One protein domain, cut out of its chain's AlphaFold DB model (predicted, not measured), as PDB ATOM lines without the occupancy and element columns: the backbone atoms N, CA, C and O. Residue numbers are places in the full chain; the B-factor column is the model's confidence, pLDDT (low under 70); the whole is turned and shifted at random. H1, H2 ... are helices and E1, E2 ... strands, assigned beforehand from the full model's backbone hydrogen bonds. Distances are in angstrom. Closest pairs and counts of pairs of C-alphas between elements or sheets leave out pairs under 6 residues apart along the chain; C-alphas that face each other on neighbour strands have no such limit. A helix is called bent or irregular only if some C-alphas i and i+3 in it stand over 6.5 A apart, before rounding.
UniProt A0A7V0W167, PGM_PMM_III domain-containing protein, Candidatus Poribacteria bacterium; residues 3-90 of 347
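Overview. This is residues 3 to 90 of the 347 residues of the protein "PGM_PMM_III domain-containing protein" of Candidatus Poribacteria bacterium (UniProt A0A7V0W167). A small sheet of four short strands has a helix over each face: the long H2 over one face, and the short H1 over the other face at the E2 and E1 side. After E4, residues 70 to 90, with no named element, loop out beyond the sheet's end and fold back beside E4. The printed part has 88 residues with the order E1, H1, E2, H2, E3, E4, and the mixed sheet runs E2, E1, E3, E4. The class is mixed, helices and strands, with 44 residues in named elements; the whole is compact, with a radius of gyration of the C-alphas of 12.8 A and spans of 35 by 25 by 17 A.

Along the chain. E1 is residues 3 to 6, from C-alpha 3 at (229.457, 211.677, 338.941). H1 is residues 12 to 20, 12.1 A long, and E2 is residues 23 to 27, 13.3 A long. H2 is residues 31 to 48, 25.0 A from C-alpha 31 at (225.647, 224.442, 339.675) to C-alpha 48 at (248.763, 215.026, 338.836); it is neither bent nor irregular, but only just: C-alphas 39 and 42 are 6.1 A apart. E3 is residues 57 to 60, 9.7 A long. E4 is residues 66 to 69, 10.4 A long, ending at (233.413, 217.257, 330.625).

Arrangement. E2 and E1 are parallel at 22 degrees, with N 5 and O 25 within hydrogen-bond range at 2.9 A. E1 and E3 are parallel at 19 degrees, with N 4 and O 58 at 2.8 A. E3 and E4 form an antiparallel hairpin at 172 degrees, with N 59 and O 67 at 2.8 A. E1, H1, E2 is a strand-helix-strand unit, two parallel neighbour strands with a helix between, and its crossover is right-handed. E2, H2, E3 is a split one, with E1 between its strands, also right-handed. The sheet and the helices on its opposite faces make three layers. H1 is on the sheet at a height of 8.4 A, over E1 and only just over E2, on which 3 of its C-alphas fall; the closest C-alphas of H1 and E2, Ala 17 and Leu 24, are 6.0 A apart. H2 has a height of 8.2 A and lies over E1 and E3, along the strands, at 10 degrees to E3 on the local plane; its closest C-alphas to E3 are those of Ile 34 and Gly 59, 6.2 A apart. H1 and H2 are apart. Every O i to N i+4 pair of H1 is within hydrogen-bond range, and 12 of 14 in H2.

Size, cuts and confidence. The farthest C-alphas, of Ile 11 and Gly 80, are 37.0 A apart. The printed part has no cut and no long link. The mean pLDDT of the printed part is 72.8; residues 40 to 41, 44 to 56 and 69 to 86 are under 70.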
ATOM      1  N   LEU A   3     230.823 211.186 339.008       84.44
ATOM      2  CA  LEU A   3     229.457 211.677 338.941       84.44
ATOM      3  C   LEU A   3     229.317 212.731 340.034       84.44
ATOM      4  O   LEU A   3     229.499 212.419 341.202       84.44
ATOM      5  N   ILE A   4     229.039 213.975 339.663       85.12
ATOM      6  CA  ILE A   4     228.823 215.076 340.600       85.12
ATOM      7  C   ILE A   4     227.346 215.443 340.534       85.12
ATOM      8  O   ILE A   4     226.824 215.763 339.466       85.12
ATOM      9  N   THR A   5     226.661 215.382 341.667       87.06
ATOM     10  CA  THR A   5     225.216 215.586 341.736       87.06
ATOM     11  C   THR A   5     224.856 216.419 342.959       87.06
ATOM     12  O   THR A   5     225.580 216.436 343.952       87.06
ATOM     13  N   THR A   6     223.728 217.117 342.919       85.69
ATOM     14  CA  THR A   6     223.208 217.804 344.110       85.69
ATOM     15  C   THR A   6     222.569 216.820 345.087       85.69
ATOM     16  O   THR A   6     222.066 215.775 344.677       85.69
ATOM     17  N   TYR A   7     222.528 217.153 346.379       83.25
ATOM     18  CA  TYR A   7     221.846 216.322 347.387       83.25
ATOM     19  C   TYR A   7     220.401 215.927 347.070       83.25
ATOM     20  O   TYR A   7     220.065 214.772 347.348       83.25
ATOM     21  N   PRO A   8     219.556 216.820 346.505       87.38
ATOM     22  CA  PRO A   8     218.180 216.479 346.174       87.38
ATOM     23  C   PRO A   8     218.059 215.617 344.915       87.38
ATOM     24  O   PRO A   8     216.955 215.244 344.537       87.38
ATOM     25  N   SER A   9     219.159 215.313 344.226       88.44
ATOM     26  CA  SER A   9     219.107 214.420 343.077       88.44
ATOM     27  C   SER A   9     218.716 213.005 343.490       88.44
ATOM     28  O   SER A   9     219.102 212.522 344.554       88.44
ATOM     29  N   SER A  10     217.996 212.334 342.590       89.94
ATOM     30  CA  SER A  10     217.551 210.952 342.766       89.94
ATOM     31  C   SER A  10     218.690 209.997 343.143       89.94
ATOM     32  O   SER A  10     219.803 210.093 342.609       89.94
ATOM     33  N   ILE A  11     218.359 209.020 343.989       88.88
ATOM     34  CA  ILE A  11     219.234 207.920 344.420       88.88
ATOM     35  C   ILE A  11     219.685 207.029 343.254       88.88
ATOM     36  O   ILE A  11     220.650 206.275 343.366       88.88
ATOM     37  N   LEU A  12     219.048 207.144 342.081       88.31
ATOM     38  CA  LEU A  12     219.541 206.530 340.848       88.31
ATOM     39  C   LEU A  12     220.980 206.959 340.525       88.31
ATOM     40  O   LEU A  12     221.706 206.194 339.891       88.31
ATOM     41  N   SER A  13     221.422 208.144 340.967       87.75
ATOM     42  CA  SER A  13     222.825 208.557 340.861       87.75
ATOM     43  C   SER A  13     223.767 207.576 341.574       87.75
ATOM     44  O   SER A  13     224.797 207.216 341.008       87.75
ATOM     45  N   ASP A  14     223.409 207.088 342.763       86.06
ATOM     46  CA  ASP A  14     224.188 206.113 343.538       86.06
ATOM     47  C   ASP A  14     224.241 204.755 342.833       86.06
ATOM     48  O   ASP A  14     225.312 204.161 342.689       86.06
ATOM     49  N   TYR A  15     223.101 204.293 342.310       88.69
ATOM     50  CA  TYR A  15     223.028 203.059 341.522       88.69
ATOM     51  C   TYR A  15     223.890 203.138 340.259       88.69
ATOM     52  O   TYR A  15     224.640 202.207 339.962       88.69
ATOM     53  N   LEU A  16     223.829 204.258 339.536       88.12
ATOM     54  CA  LEU A  16     224.644 204.491 338.345       88.12
ATOM     55  C   LEU A  16     226.131 204.571 338.687       88.12
ATOM     56  O   LEU A  16     226.947 203.952 338.002       88.12
ATOM     57  N   ALA A  17     226.490 205.296 339.748       86.19
ATOM     58  CA  ALA A  17     227.872 205.395 340.194       86.19
ATOM     59  C   ALA A  17     228.435 204.009 340.522       86.19
ATOM     60  O   ALA A  17     229.479 203.633 339.990       86.19
ATOM     61  N   LYS A  18     227.696 203.199 341.285       86.44
ATOM     62  CA  LYS A  18     228.087 201.824 341.607       86.44
ATOM     63  C   LYS A  18     228.195 200.940 340.365       86.44
ATOM     64  O   LYS A  18     229.196 200.247 340.203       86.44
ATOM     65  N   TYR A  19     227.197 200.973 339.479       87.62
ATOM     66  CA  TYR A  19     227.153 200.136 338.275       87.62
ATOM     67  C   TYR A  19     228.344 200.396 337.343       87.62
ATOM     68  O   TYR A  19     228.933 199.463 336.803       87.62
ATOM     69  N   TYR A  20     228.725 201.664 337.173       84.62
ATOM     70  CA  TYR A  20     229.825 202.056 336.294       84.62
ATOM     71  C   TYR A  20     231.180 202.208 337.010       84.62
ATOM     72  O   TYR A  20     232.150 202.625 336.373       84.62
ATOM     73  N   GLY A  21     231.269 201.911 338.312       83.75
ATOM     74  CA  GLY A  21     232.493 202.115 339.099       83.75
ATOM     75  C   GLY A  21     232.950 203.581 339.132       83.75
ATOM     76  O   GLY A  21     234.141 203.875 339.002       83.75
ATOM     77  N   ALA A  22     232.003 204.516 339.214       81.12
ATOM     78  CA  ALA A  22     232.262 205.946 339.317       81.12
ATOM     79  C   ALA A  22     232.381 206.393 340.774       81.12
ATOM     80  O   ALA A  22     231.676 205.890 341.644       81.12
ATOM     81  N   ARG A  23     233.201 207.417 341.017       80.38
ATOM     82  CA  ARG A  23     233.213 208.138 342.294       80.38
ATOM     83  C   ARG A  23     232.071 209.155 342.297       80.38
ATOM     84  O   ARG A  23     232.027 210.016 341.415       80.38
ATOM     85  N   LEU A  24     231.150 209.032 343.250       82.75
ATOM     86  CA  LEU A  24     230.035 209.959 343.425       82.75
ATOM     87  C   LEU A  24     230.480 211.148 344.288       82.75
ATOM     88  O   LEU A  24     231.247 211.017 345.236       82.75
ATOM     89  N   ILE A  25     230.039 212.348 343.940       81.25
ATOM     90  CA  ILE A  25     230.313 213.559 344.708       81.25
ATOM     91  C   ILE A  25     228.999 214.305 344.869       81.25
ATOM     92  O   ILE A  25     228.337 214.616 343.878       81.25
ATOM     93  N   TYR A  26     228.638 214.602 346.115       80.81
ATOM     94  CA  TYR A  26     227.444 215.364 346.432       80.81
ATOM     95  C   TYR A  26     227.791 216.830 346.686       80.81
ATOM     96  O   TYR A  26     228.747 217.160 347.386       80.81
ATOM     97  N   THR A  27     226.988 217.738 346.143       78.31
ATOM     98  CA  THR A  27     227.127 219.174 346.400       78.31
ATOM     99  C   THR A  27     225.821 219.772 346.906       78.31
ATOM    100  O   THR A  27     224.734 219.284 346.585       78.31
ATOM    101  N   SER A  28     225.903 220.890 347.633       74.94
ATOM    102  CA  SER A  28     224.731 221.744 347.863       74.94
ATOM    103  C   SER A  28     224.129 222.200 346.536       74.94
ATOM    104  O   SER A  28     224.830 222.250 345.516       74.94
ATOM    105  N   VAL A  29     222.848 222.573 346.546       75.94
ATOM    106  CA  VAL A  29     222.175 223.062 345.339       75.94
ATOM    107  C   VAL A  29     222.855 224.312 344.781       75.94
ATOM    108  O   VAL A  29     223.352 225.175 345.511       75.94
ATOM    109  N   GLY A  30     222.865 224.400 343.455       77.12
ATOM    110  CA  GLY A  30     223.500 225.444 342.678       77.12
ATOM    111  C   GLY A  30     224.689 224.887 341.909       77.12
ATOM    112  O   GLY A  30     225.716 224.548 342.494       77.12
ATOM    113  N   PHE A  31     224.594 224.914 340.580       80.31
ATOM    114  CA  PHE A  31     225.647 224.442 339.675       80.31
ATOM    115  C   PHE A  31     227.019 225.091 339.902       80.31
ATOM    116  O   PHE A  31     228.041 224.468 339.647       80.31
ATOM    117  N   LYS A  32     227.074 226.298 340.486       77.31
ATOM    118  CA  LYS A  32     228.331 226.914 340.950       77.31
ATOM    119  C   LYS A  32     229.140 225.991 341.875       77.31
ATOM    120  O   LYS A  32     230.365 226.002 341.833       77.31
ATOM    121  N   ASN A  33     228.475 225.180 342.702       76.69
ATOM    122  CA  ASN A  33     229.132 224.249 343.616       76.69
ATOM    123  C   ASN A  33     229.719 223.061 342.847       76.69
ATOM    124  O   ASN A  33     230.832 222.634 343.148       76.69
ATOM    125  N   ILE A  34     229.018 222.587 341.811       79.56
ATOM    126  CA  ILE A  34     229.529 221.592 340.860       79.56
ATOM    127  C   ILE A  34     230.745 222.166 340.122       79.56
ATOM    128  O   ILE A  34     231.805 221.547 340.121       79.56
ATOM    129  N   GLY A  35     230.655 223.383 339.585       77.50
ATOM    130  CA  GLY A  35     231.766 224.025 338.882       77.50
ATOM    131  C   GLY A  35     233.006 224.245 339.750       77.50
ATOM    132  O   GLY A  35     234.131 223.995 339.307       77.50
ATOM    133  N   ASN A  36     232.808 224.634 341.012       75.88
ATOM    134  CA  ASN A  36     233.886 224.749 341.995       75.88
ATOM    135  C   ASN A  36     234.498 223.384 342.339       75.88
ATOM    136  O   ASN A  36     235.714 223.282 342.449       75.88
ATOM    137  N   THR A  37     233.678 222.335 342.453       75.81
ATOM    138  CA  THR A  37     234.129 220.947 342.664       75.81
ATOM    139  C   THR A  37     235.017 220.489 341.503       75.81
ATOM    140  O   THR A  37     236.107 219.956 341.718       75.81
ATOM    141  N   VAL A  38     234.587 220.758 340.265       76.44
ATOM    142  CA  VAL A  38     235.340 220.435 339.045       76.44
ATOM    143  C   VAL A  38     236.665 221.200 338.988       76.44
ATOM    144  O   VAL A  38     237.706 220.599 338.735       76.44
ATOM    145  N   SER A  39     236.646 222.507 339.249       72.88
ATOM    146  CA  SER A  39     237.850 223.351 339.176       72.88
ATOM    147  C   SER A  39     238.815 223.139 340.353       72.88
ATOM    148  O   SER A  39     240.010 223.371 340.241       72.88
ATOM    149  N   GLY A  40     238.313 222.726 341.517       69.94
ATOM    150  CA  GLY A  40     239.117 222.560 342.726       69.94
ATOM    151  C   GLY A  40     239.852 221.224 342.783       69.94
ATOM    152  O   GLY A  40     241.077 221.189 342.837       69.94
ATOM    153  N   GLU A  41     239.101 220.124 342.804       67.69
ATOM    154  CA  GLU A  41     239.657 218.775 342.984       67.69
ATOM    155  C   GLU A  41     240.038 218.153 341.659       67.69
ATOM    156  O   GLU A  41     241.152 217.659 341.496       67.69
ATOM    157  N   LEU A  42     239.114 218.182 340.698       71.75
ATOM    158  CA  LEU A  42     239.309 217.410 339.485       71.75
ATOM    159  C   LEU A  42     240.443 217.993 338.657       71.75
ATOM    160  O   LEU A  42     241.298 217.221 338.245       71.75
ATOM    161  N   GLU A  43     240.535 219.317 338.491       70.69
ATOM    162  CA  GLU A  43     241.697 219.939 337.831       70.69
ATOM    163  C   GLU A  43     243.022 219.500 338.459       70.69
ATOM    164  O   GLU A  43     243.909 219.043 337.739       70.69
ATOM    165  N   ARG A  44     243.132 219.525 339.792       69.44
ATOM    166  CA  ARG A  44     244.358 219.116 340.494       69.44
ATOM    167  C   ARG A  44     244.675 217.634 340.310       69.44
ATOM    168  O   ARG A  44     245.833 217.282 340.096       69.44
ATOM    169  N   GLU A  45     243.679 216.760 340.393       68.19
ATOM    170  CA  GLU A  45     243.867 215.318 340.195       68.19
ATOM    171  C   GLU A  45     244.225 214.990 338.734       68.19
ATOM    172  O   GLU A  45     245.125 214.190 338.477       68.19
ATOM    173  N   ILE A  46     243.615 215.676 337.760       65.56
ATOM    174  CA  ILE A  46     243.928 215.556 336.324       65.56
ATOM    175  C   ILE A  46     245.341 216.060 336.007       65.56
ATOM    176  O   ILE A  46     246.019 215.517 335.126       65.56
ATOM    177  N   GLU A  47     245.783 217.131 336.666       67.00
ATOM    178  CA  GLU A  47     247.140 217.664 336.533       67.00
ATOM    179  C   GLU A  47     248.182 216.681 337.078       67.00
ATOM    180  O   GLU A  47     249.225 216.483 336.448       67.00
ATOM    181  N   LYS A  48     247.883 216.021 338.204       69.12
ATOM    182  CA  LYS A  48     248.763 215.026 338.836       69.12
ATOM    183  C   LYS A  48     248.769 213.672 338.123       69.12
ATOM    184  O   LYS A  48     249.792 212.981 338.169       69.12
ATOM    185  N   ASP A  49     247.680 213.281 337.458       62.62
ATOM    186  CA  ASP A  49     247.605 212.012 336.732       62.62
ATOM    187  C   ASP A  49     248.437 212.048 335.434       62.62
ATOM    188  O   ASP A  49     248.028 212.534 334.370       62.62
ATOM    189  N   LYS A  50     249.646 211.482 335.526       59.50
ATOM    190  CA  LYS A  50     250.595 211.329 334.412       59.50
ATOM    191  C   LYS A  50     250.192 210.235 333.414       59.50
ATOM    192  O   LYS A  50     250.771 210.175 332.331       59.50
ATOM    193  N   THR A  51     249.221 209.379 333.747       58.69
ATOM    194  CA  THR A  51     248.854 208.186 332.961       58.69
ATOM    195  C   THR A  51     247.849 208.457 331.838       58.69
ATOM    196  O   THR A  51     247.574 207.564 331.040       58.69
ATOM    197  N   ARG A  52     247.347 209.699 331.721       52.72
ATOM    198  CA  ARG A  52     246.403 210.152 330.677       52.72
ATOM    199  C   ARG A  52     245.112 209.320 330.593       52.72
ATOM    200  O   ARG A  52     244.532 209.206 329.513       52.72
ATOM    201  N   LYS A  53     244.639 208.732 331.696       53.03
ATOM    202  CA  LYS A  53     243.337 208.054 331.686       53.03
ATOM    203  C   LYS A  53     242.229 209.087 331.482       53.03
ATOM    204  O   LYS A  53     242.196 210.103 332.169       53.03
ATOM    205  N   ILE A  54     241.326 208.816 330.536       52.62
ATOM    206  CA  ILE A  54     240.150 209.656 330.298       52.62
ATOM    207  C   ILE A  54     239.284 209.578 331.547       52.62
ATOM    208  O   ILE A  54     238.704 208.537 331.873       52.62
ATOM    209  N   ILE A  55     239.210 210.689 332.257       59.75
ATOM    210  CA  ILE A  55     238.254 210.854 333.331       59.75
ATOM    211  C   ILE A  55     236.974 211.381 332.656       59.75
ATOM    212  O   ILE A  55     237.037 212.185 331.735       59.75
ATOM    213  N   TYR A  56     235.806 210.892 333.058       67.25
ATOM    214  CA  TYR A  56     234.507 211.417 332.619       67.25
ATOM    215  C   TYR A  56     233.886 212.134 333.801       67.25
ATOM    216  O   TYR A  56     233.903 211.569 334.896       67.25
ATOM    217  N   VAL A  57     233.366 213.340 333.590       70.62
ATOM    218  CA  VAL A  57     232.693 214.115 334.635       70.62
ATOM    219  C   VAL A  57     231.300 214.440 334.162       70.62
ATOM    220  O   VAL A  57     231.139 215.096 333.136       70.62
ATOM    221  N   LEU A  58     230.310 213.998 334.927       78.69
ATOM    222  CA  LEU A  58     228.923 214.386 334.741       78.69
ATOM    223  C   LEU A  58     228.501 215.225 335.943       78.69
ATOM    224  O   LEU A  58     228.408 214.697 337.045       78.69
ATOM    225  N   GLY A  59     228.287 216.518 335.723       77.44
ATOM    226  CA  GLY A  59     227.667 217.429 336.674       77.44
ATOM    227  C   GLY A  59     226.174 217.518 336.392       77.44
ATOM    228  O   GLY A  59     225.793 217.879 335.279       77.44
ATOM    229  N   LYS A  60     225.330 217.191 337.369       84.19
ATOM    230  CA  LYS A  60     223.870 217.222 337.213       84.19
ATOM    231  C   LYS A  60     223.155 217.808 338.425       84.19
ATOM    232  O   LYS A  60     223.541 217.580 339.568       84.19
ATOM    233  N   GLU A  61     222.065 218.510 338.157       82.62
ATOM    234  CA  GLU A  61     221.065 218.914 339.142       82.62
ATOM    235  C   GLU A  61     219.710 218.321 338.750       82.62
ATOM    236  O   GLU A  61     219.387 218.183 337.567       82.62
ATOM    237  N   GLU A  62     218.867 218.039 339.738       77.19
ATOM    238  CA  GLU A  62     217.491 217.584 339.529       77.19
ATOM    239  C   GLU A  62     216.644 218.596 338.739       77.19
ATOM    240  O   GLU A  62     215.644 218.233 338.126       77.19
ATOM    241  N   SER A  63     217.071 219.864 338.694       77.06
ATOM    242  CA  SER A  63     216.432 220.941 337.933       77.06
ATOM    243  C   SER A  63     216.633 220.837 336.409       77.06
ATOM    244  O   SER A  63     216.366 221.807 335.700       77.06
ATOM    245  N   GLY A  64     217.221 219.746 335.907       75.94
ATOM    246  CA  GLY A  64     217.570 219.559 334.493       75.94
ATOM    247  C   GLY A  64     218.847 220.281 334.047       75.94
ATOM    248  O   GLY A  64     219.226 220.203 332.879       75.94
ATOM    249  N   GLY A  65     219.530 220.975 334.963       80.44
ATOM    250  CA  GLY A  65     220.818 221.599 334.684       80.44
ATOM    251  C   GLY A  65     221.922 220.555 334.674       80.44
ATOM    252  O   GLY A  65     222.215 219.985 335.719       80.44
ATOM    253  N   ASN A  66     222.544 220.330 333.519       81.88
ATOM    254  CA  ASN A  66     223.646 219.385 333.384       81.88
ATOM    255  C   ASN A  66     224.828 220.020 332.648       81.88
ATOM    256  O   ASN A  66     224.653 220.907 331.809       81.88
ATOM    257  N   GLY A  67     226.016 219.516 332.941       78.44
ATOM    258  CA  GLY A  67     227.235 219.757 332.188       78.44
ATOM    259  C   GLY A  67     228.061 218.482 332.212       78.44
ATOM    260  O   GLY A  67     228.072 217.751 333.206       78.44
ATOM    261  N   PHE A  68     228.742 218.179 331.118       76.81
ATOM    262  CA  PHE A  68     229.669 217.061 331.093       76.81
ATOM    263  C   PHE A  68     230.987 217.493 330.481       76.81
ATOM    264  O   PHE A  68     231.050 218.296 329.556       76.81
ATOM    265  N   GLY A  69     232.060 216.974 331.055       66.31
ATOM    266  CA  GLY A  69     233.413 217.257 330.625       66.31
ATOM    267  C   GLY A  69     234.148 215.956 330.377       66.31
ATOM    268  O   GLY A  69     233.930 214.962 331.076       66.31
ATOM    269  N   PHE A  70     235.056 216.000 329.409       60.94
ATOM    270  CA  PHE A  70     236.072 214.980 329.203       60.94
ATOM    271  C   PHE A  70     237.385 215.518 329.756       60.94
ATOM    272  O   PHE A  70     238.123 216.209 329.049       60.94
ATOM    273  N   PRO A  71     237.692 215.272 331.031       49.50
ATOM    274  CA  PRO A  71     239.006 215.601 331.521       49.50
ATOM    275  C   PRO A  71     240.090 214.816 330.782       49.50
ATOM    276  O   PRO A  71     240.236 213.602 330.918       49.50
ATOM    277  N   LYS A  72     240.826 215.587 329.971       45.91
ATOM    278  CA  LYS A  72     241.900 215.205 329.046       45.91
ATOM    279  C   LYS A  72     241.474 214.317 327.867       45.91
ATOM    280  O   LYS A  72     241.835 213.151 327.761       45.91
ATOM    281  N   GLY A  73     240.849 214.982 326.897       44.72
ATOM    282  CA  GLY A  73     240.931 214.702 325.462       44.72
ATOM    283  C   GLY A  73     241.011 216.033 324.705       44.72
ATOM    284  O   GLY A  73     239.985 216.553 324.308       44.72
ATOM    285  N   TRP A  74     242.214 216.621 324.644       44.16
ATOM    286  CA  TRP A  74     242.643 217.823 323.892       44.16
ATOM    287  C   TRP A  74     241.564 218.605 323.103       44.16
ATOM    288  O   TRP A  74     241.522 218.579 321.876       44.16
ATOM    289  N   VAL A  75     240.752 219.389 323.807       52.81
ATOM    290  CA  VAL A  75     240.218 220.636 323.251       52.81
ATOM    291  C   VAL A  75     240.663 221.729 324.210       52.81
ATOM    292  O   VAL A  75     240.155 221.837 325.328       52.81
ATOM    293  N   GLU A  76     241.703 222.459 323.811       55.78
ATOM    294  CA  GLU A  76     242.051 223.709 324.474       55.78
ATOM    295  C   GLU A  76     240.894 224.679 324.246       55.78
ATOM    296  O   GLU A  76     240.424 224.861 323.119       55.78
ATOM    297  N   GLY A  77     240.390 225.253 325.336       57.38
ATOM    298  CA  GLY A  77     239.459 226.361 325.246       57.38
ATOM    299  C   GLY A  77     240.131 227.571 324.585       57.38
ATOM    300  O   GLY A  77     241.351 227.599 324.410       57.38
ATOM    301  N   PRO A  78     239.365 228.623 324.262       54.44
ATOM    302  CA  PRO A  78     239.921 229.865 323.715       54.44
ATOM    303  C   PRO A  78     241.002 230.515 324.601       54.44
ATOM    304  O   PRO A  78     241.752 231.365 324.130       54.44
ATOM    305  N   ASP A  79     241.075 230.135 325.878       57.34
ATOM    306  CA  ASP A  79     242.046 230.594 326.873       57.34
ATOM    307  C   ASP A  79     243.301 229.703 326.986       57.34
ATOM    308  O   ASP A  79     244.129 229.927 327.872       57.34
ATOM    309  N   GLY A  80     243.448 228.690 326.121       58.59
ATOM    310  CA  GLY A  80     244.573 227.749 326.135       58.59
ATOM    311  C   GLY A  80     244.546 226.761 327.307       58.59
ATOM    312  O   GLY A  80     245.536 226.074 327.555       58.59
ATOM    313  N   LYS A  81     243.440 226.688 328.061       59.97
ATOM    314  CA  LYS A  81     243.278 225.755 329.185       59.97
ATOM    315  C   LYS A  81     242.437 224.545 328.778       59.97
ATOM    316  O   LYS A  81     241.647 224.633 327.836       59.97
ATOM    317  N   PRO A  82     242.558 223.399 329.477       58.16
ATOM    318  CA  PRO A  82     241.678 222.260 329.244       58.16
ATOM    319  C   PRO A  82     240.208 222.671 329.387       58.16
ATOM    320  O   PRO A  82     239.790 223.134 330.450       58.16
ATOM    321  N   TRP A  83     239.410 222.491 328.333       57.94
ATOM    322  CA  TRP A  83     237.981 222.759 328.427       57.94
ATOM    323  C   TRP A  83     237.299 221.692 329.291       57.94
ATOM    324  O   TRP A  83     237.204 220.517 328.928       57.94
ATOM    325  N   LEU A  84     236.819 222.104 330.463       64.62
ATOM    326  CA  LEU A  84     236.042 221.267 331.372       64.62
ATOM    327  C   LEU A  84     234.571 221.678 331.285       64.62
ATOM    328  O   LEU A  84     234.088 222.448 332.111       64.62
ATOM    329  N   GLY A  85     233.853 221.139 330.295       63.56
ATOM    330  CA  GLY A  85     232.427 221.422 330.042       63.56
ATOM    331  C   GLY A  85     231.463 221.097 331.196       63.56
ATOM    332  O   GLY A  85     230.283 221.410 331.121       63.56
ATOM    333  N   ALA A  86     231.950 220.505 332.293       66.50
ATOM    334  CA  ALA A  86     231.187 220.302 333.527       66.50
ATOM    335  C   ALA A  86     231.270 221.483 334.520       66.50
ATOM    336  O   ALA A  86     230.680 221.401 335.596       66.50
ATOM    337  N   LYS A  87     232.019 222.558 334.210       73.25
ATOM    338  CA  LYS A  87     232.164 223.729 335.099       73.25
ATOM    339  C   LYS A  87     230.930 224.626 335.154       73.25
ATOM    340  O   LYS A  87     230.722 225.299 336.159       73.25
ATOM    341  N   ASP A  88     230.130 224.627 334.096       77.12
ATOM    342  CA  ASP A  88     228.867 225.354 334.022       77.12
ATOM    343  C   ASP A  88     227.806 224.501 333.312       77.12
ATOM    344  O   ASP A  88     228.122 223.465 332.718       77.12
ATOM    345  N   LYS A  89     226.542 224.912 333.406       81.56
ATOM    346  CA  LYS A  89     225.456 224.297 332.645       81.56
ATOM    347  C   LYS A  89     225.671 224.597 331.171       81.56
ATOM    348  O   LYS A  89     225.796 225.756 330.788       81.56
ATOM    349  N   ASP A  90     225.605 223.564 330.344       80.38
ATOM    350  CA  ASP A  90     225.667 223.729 328.895       80.38
ATOM    351  C   ASP A  90     224.463 223.053 328.241       80.38
ATOM    352  O   ASP A  90     224.442 221.855 327.946       80.38
TER     353      ASP A  90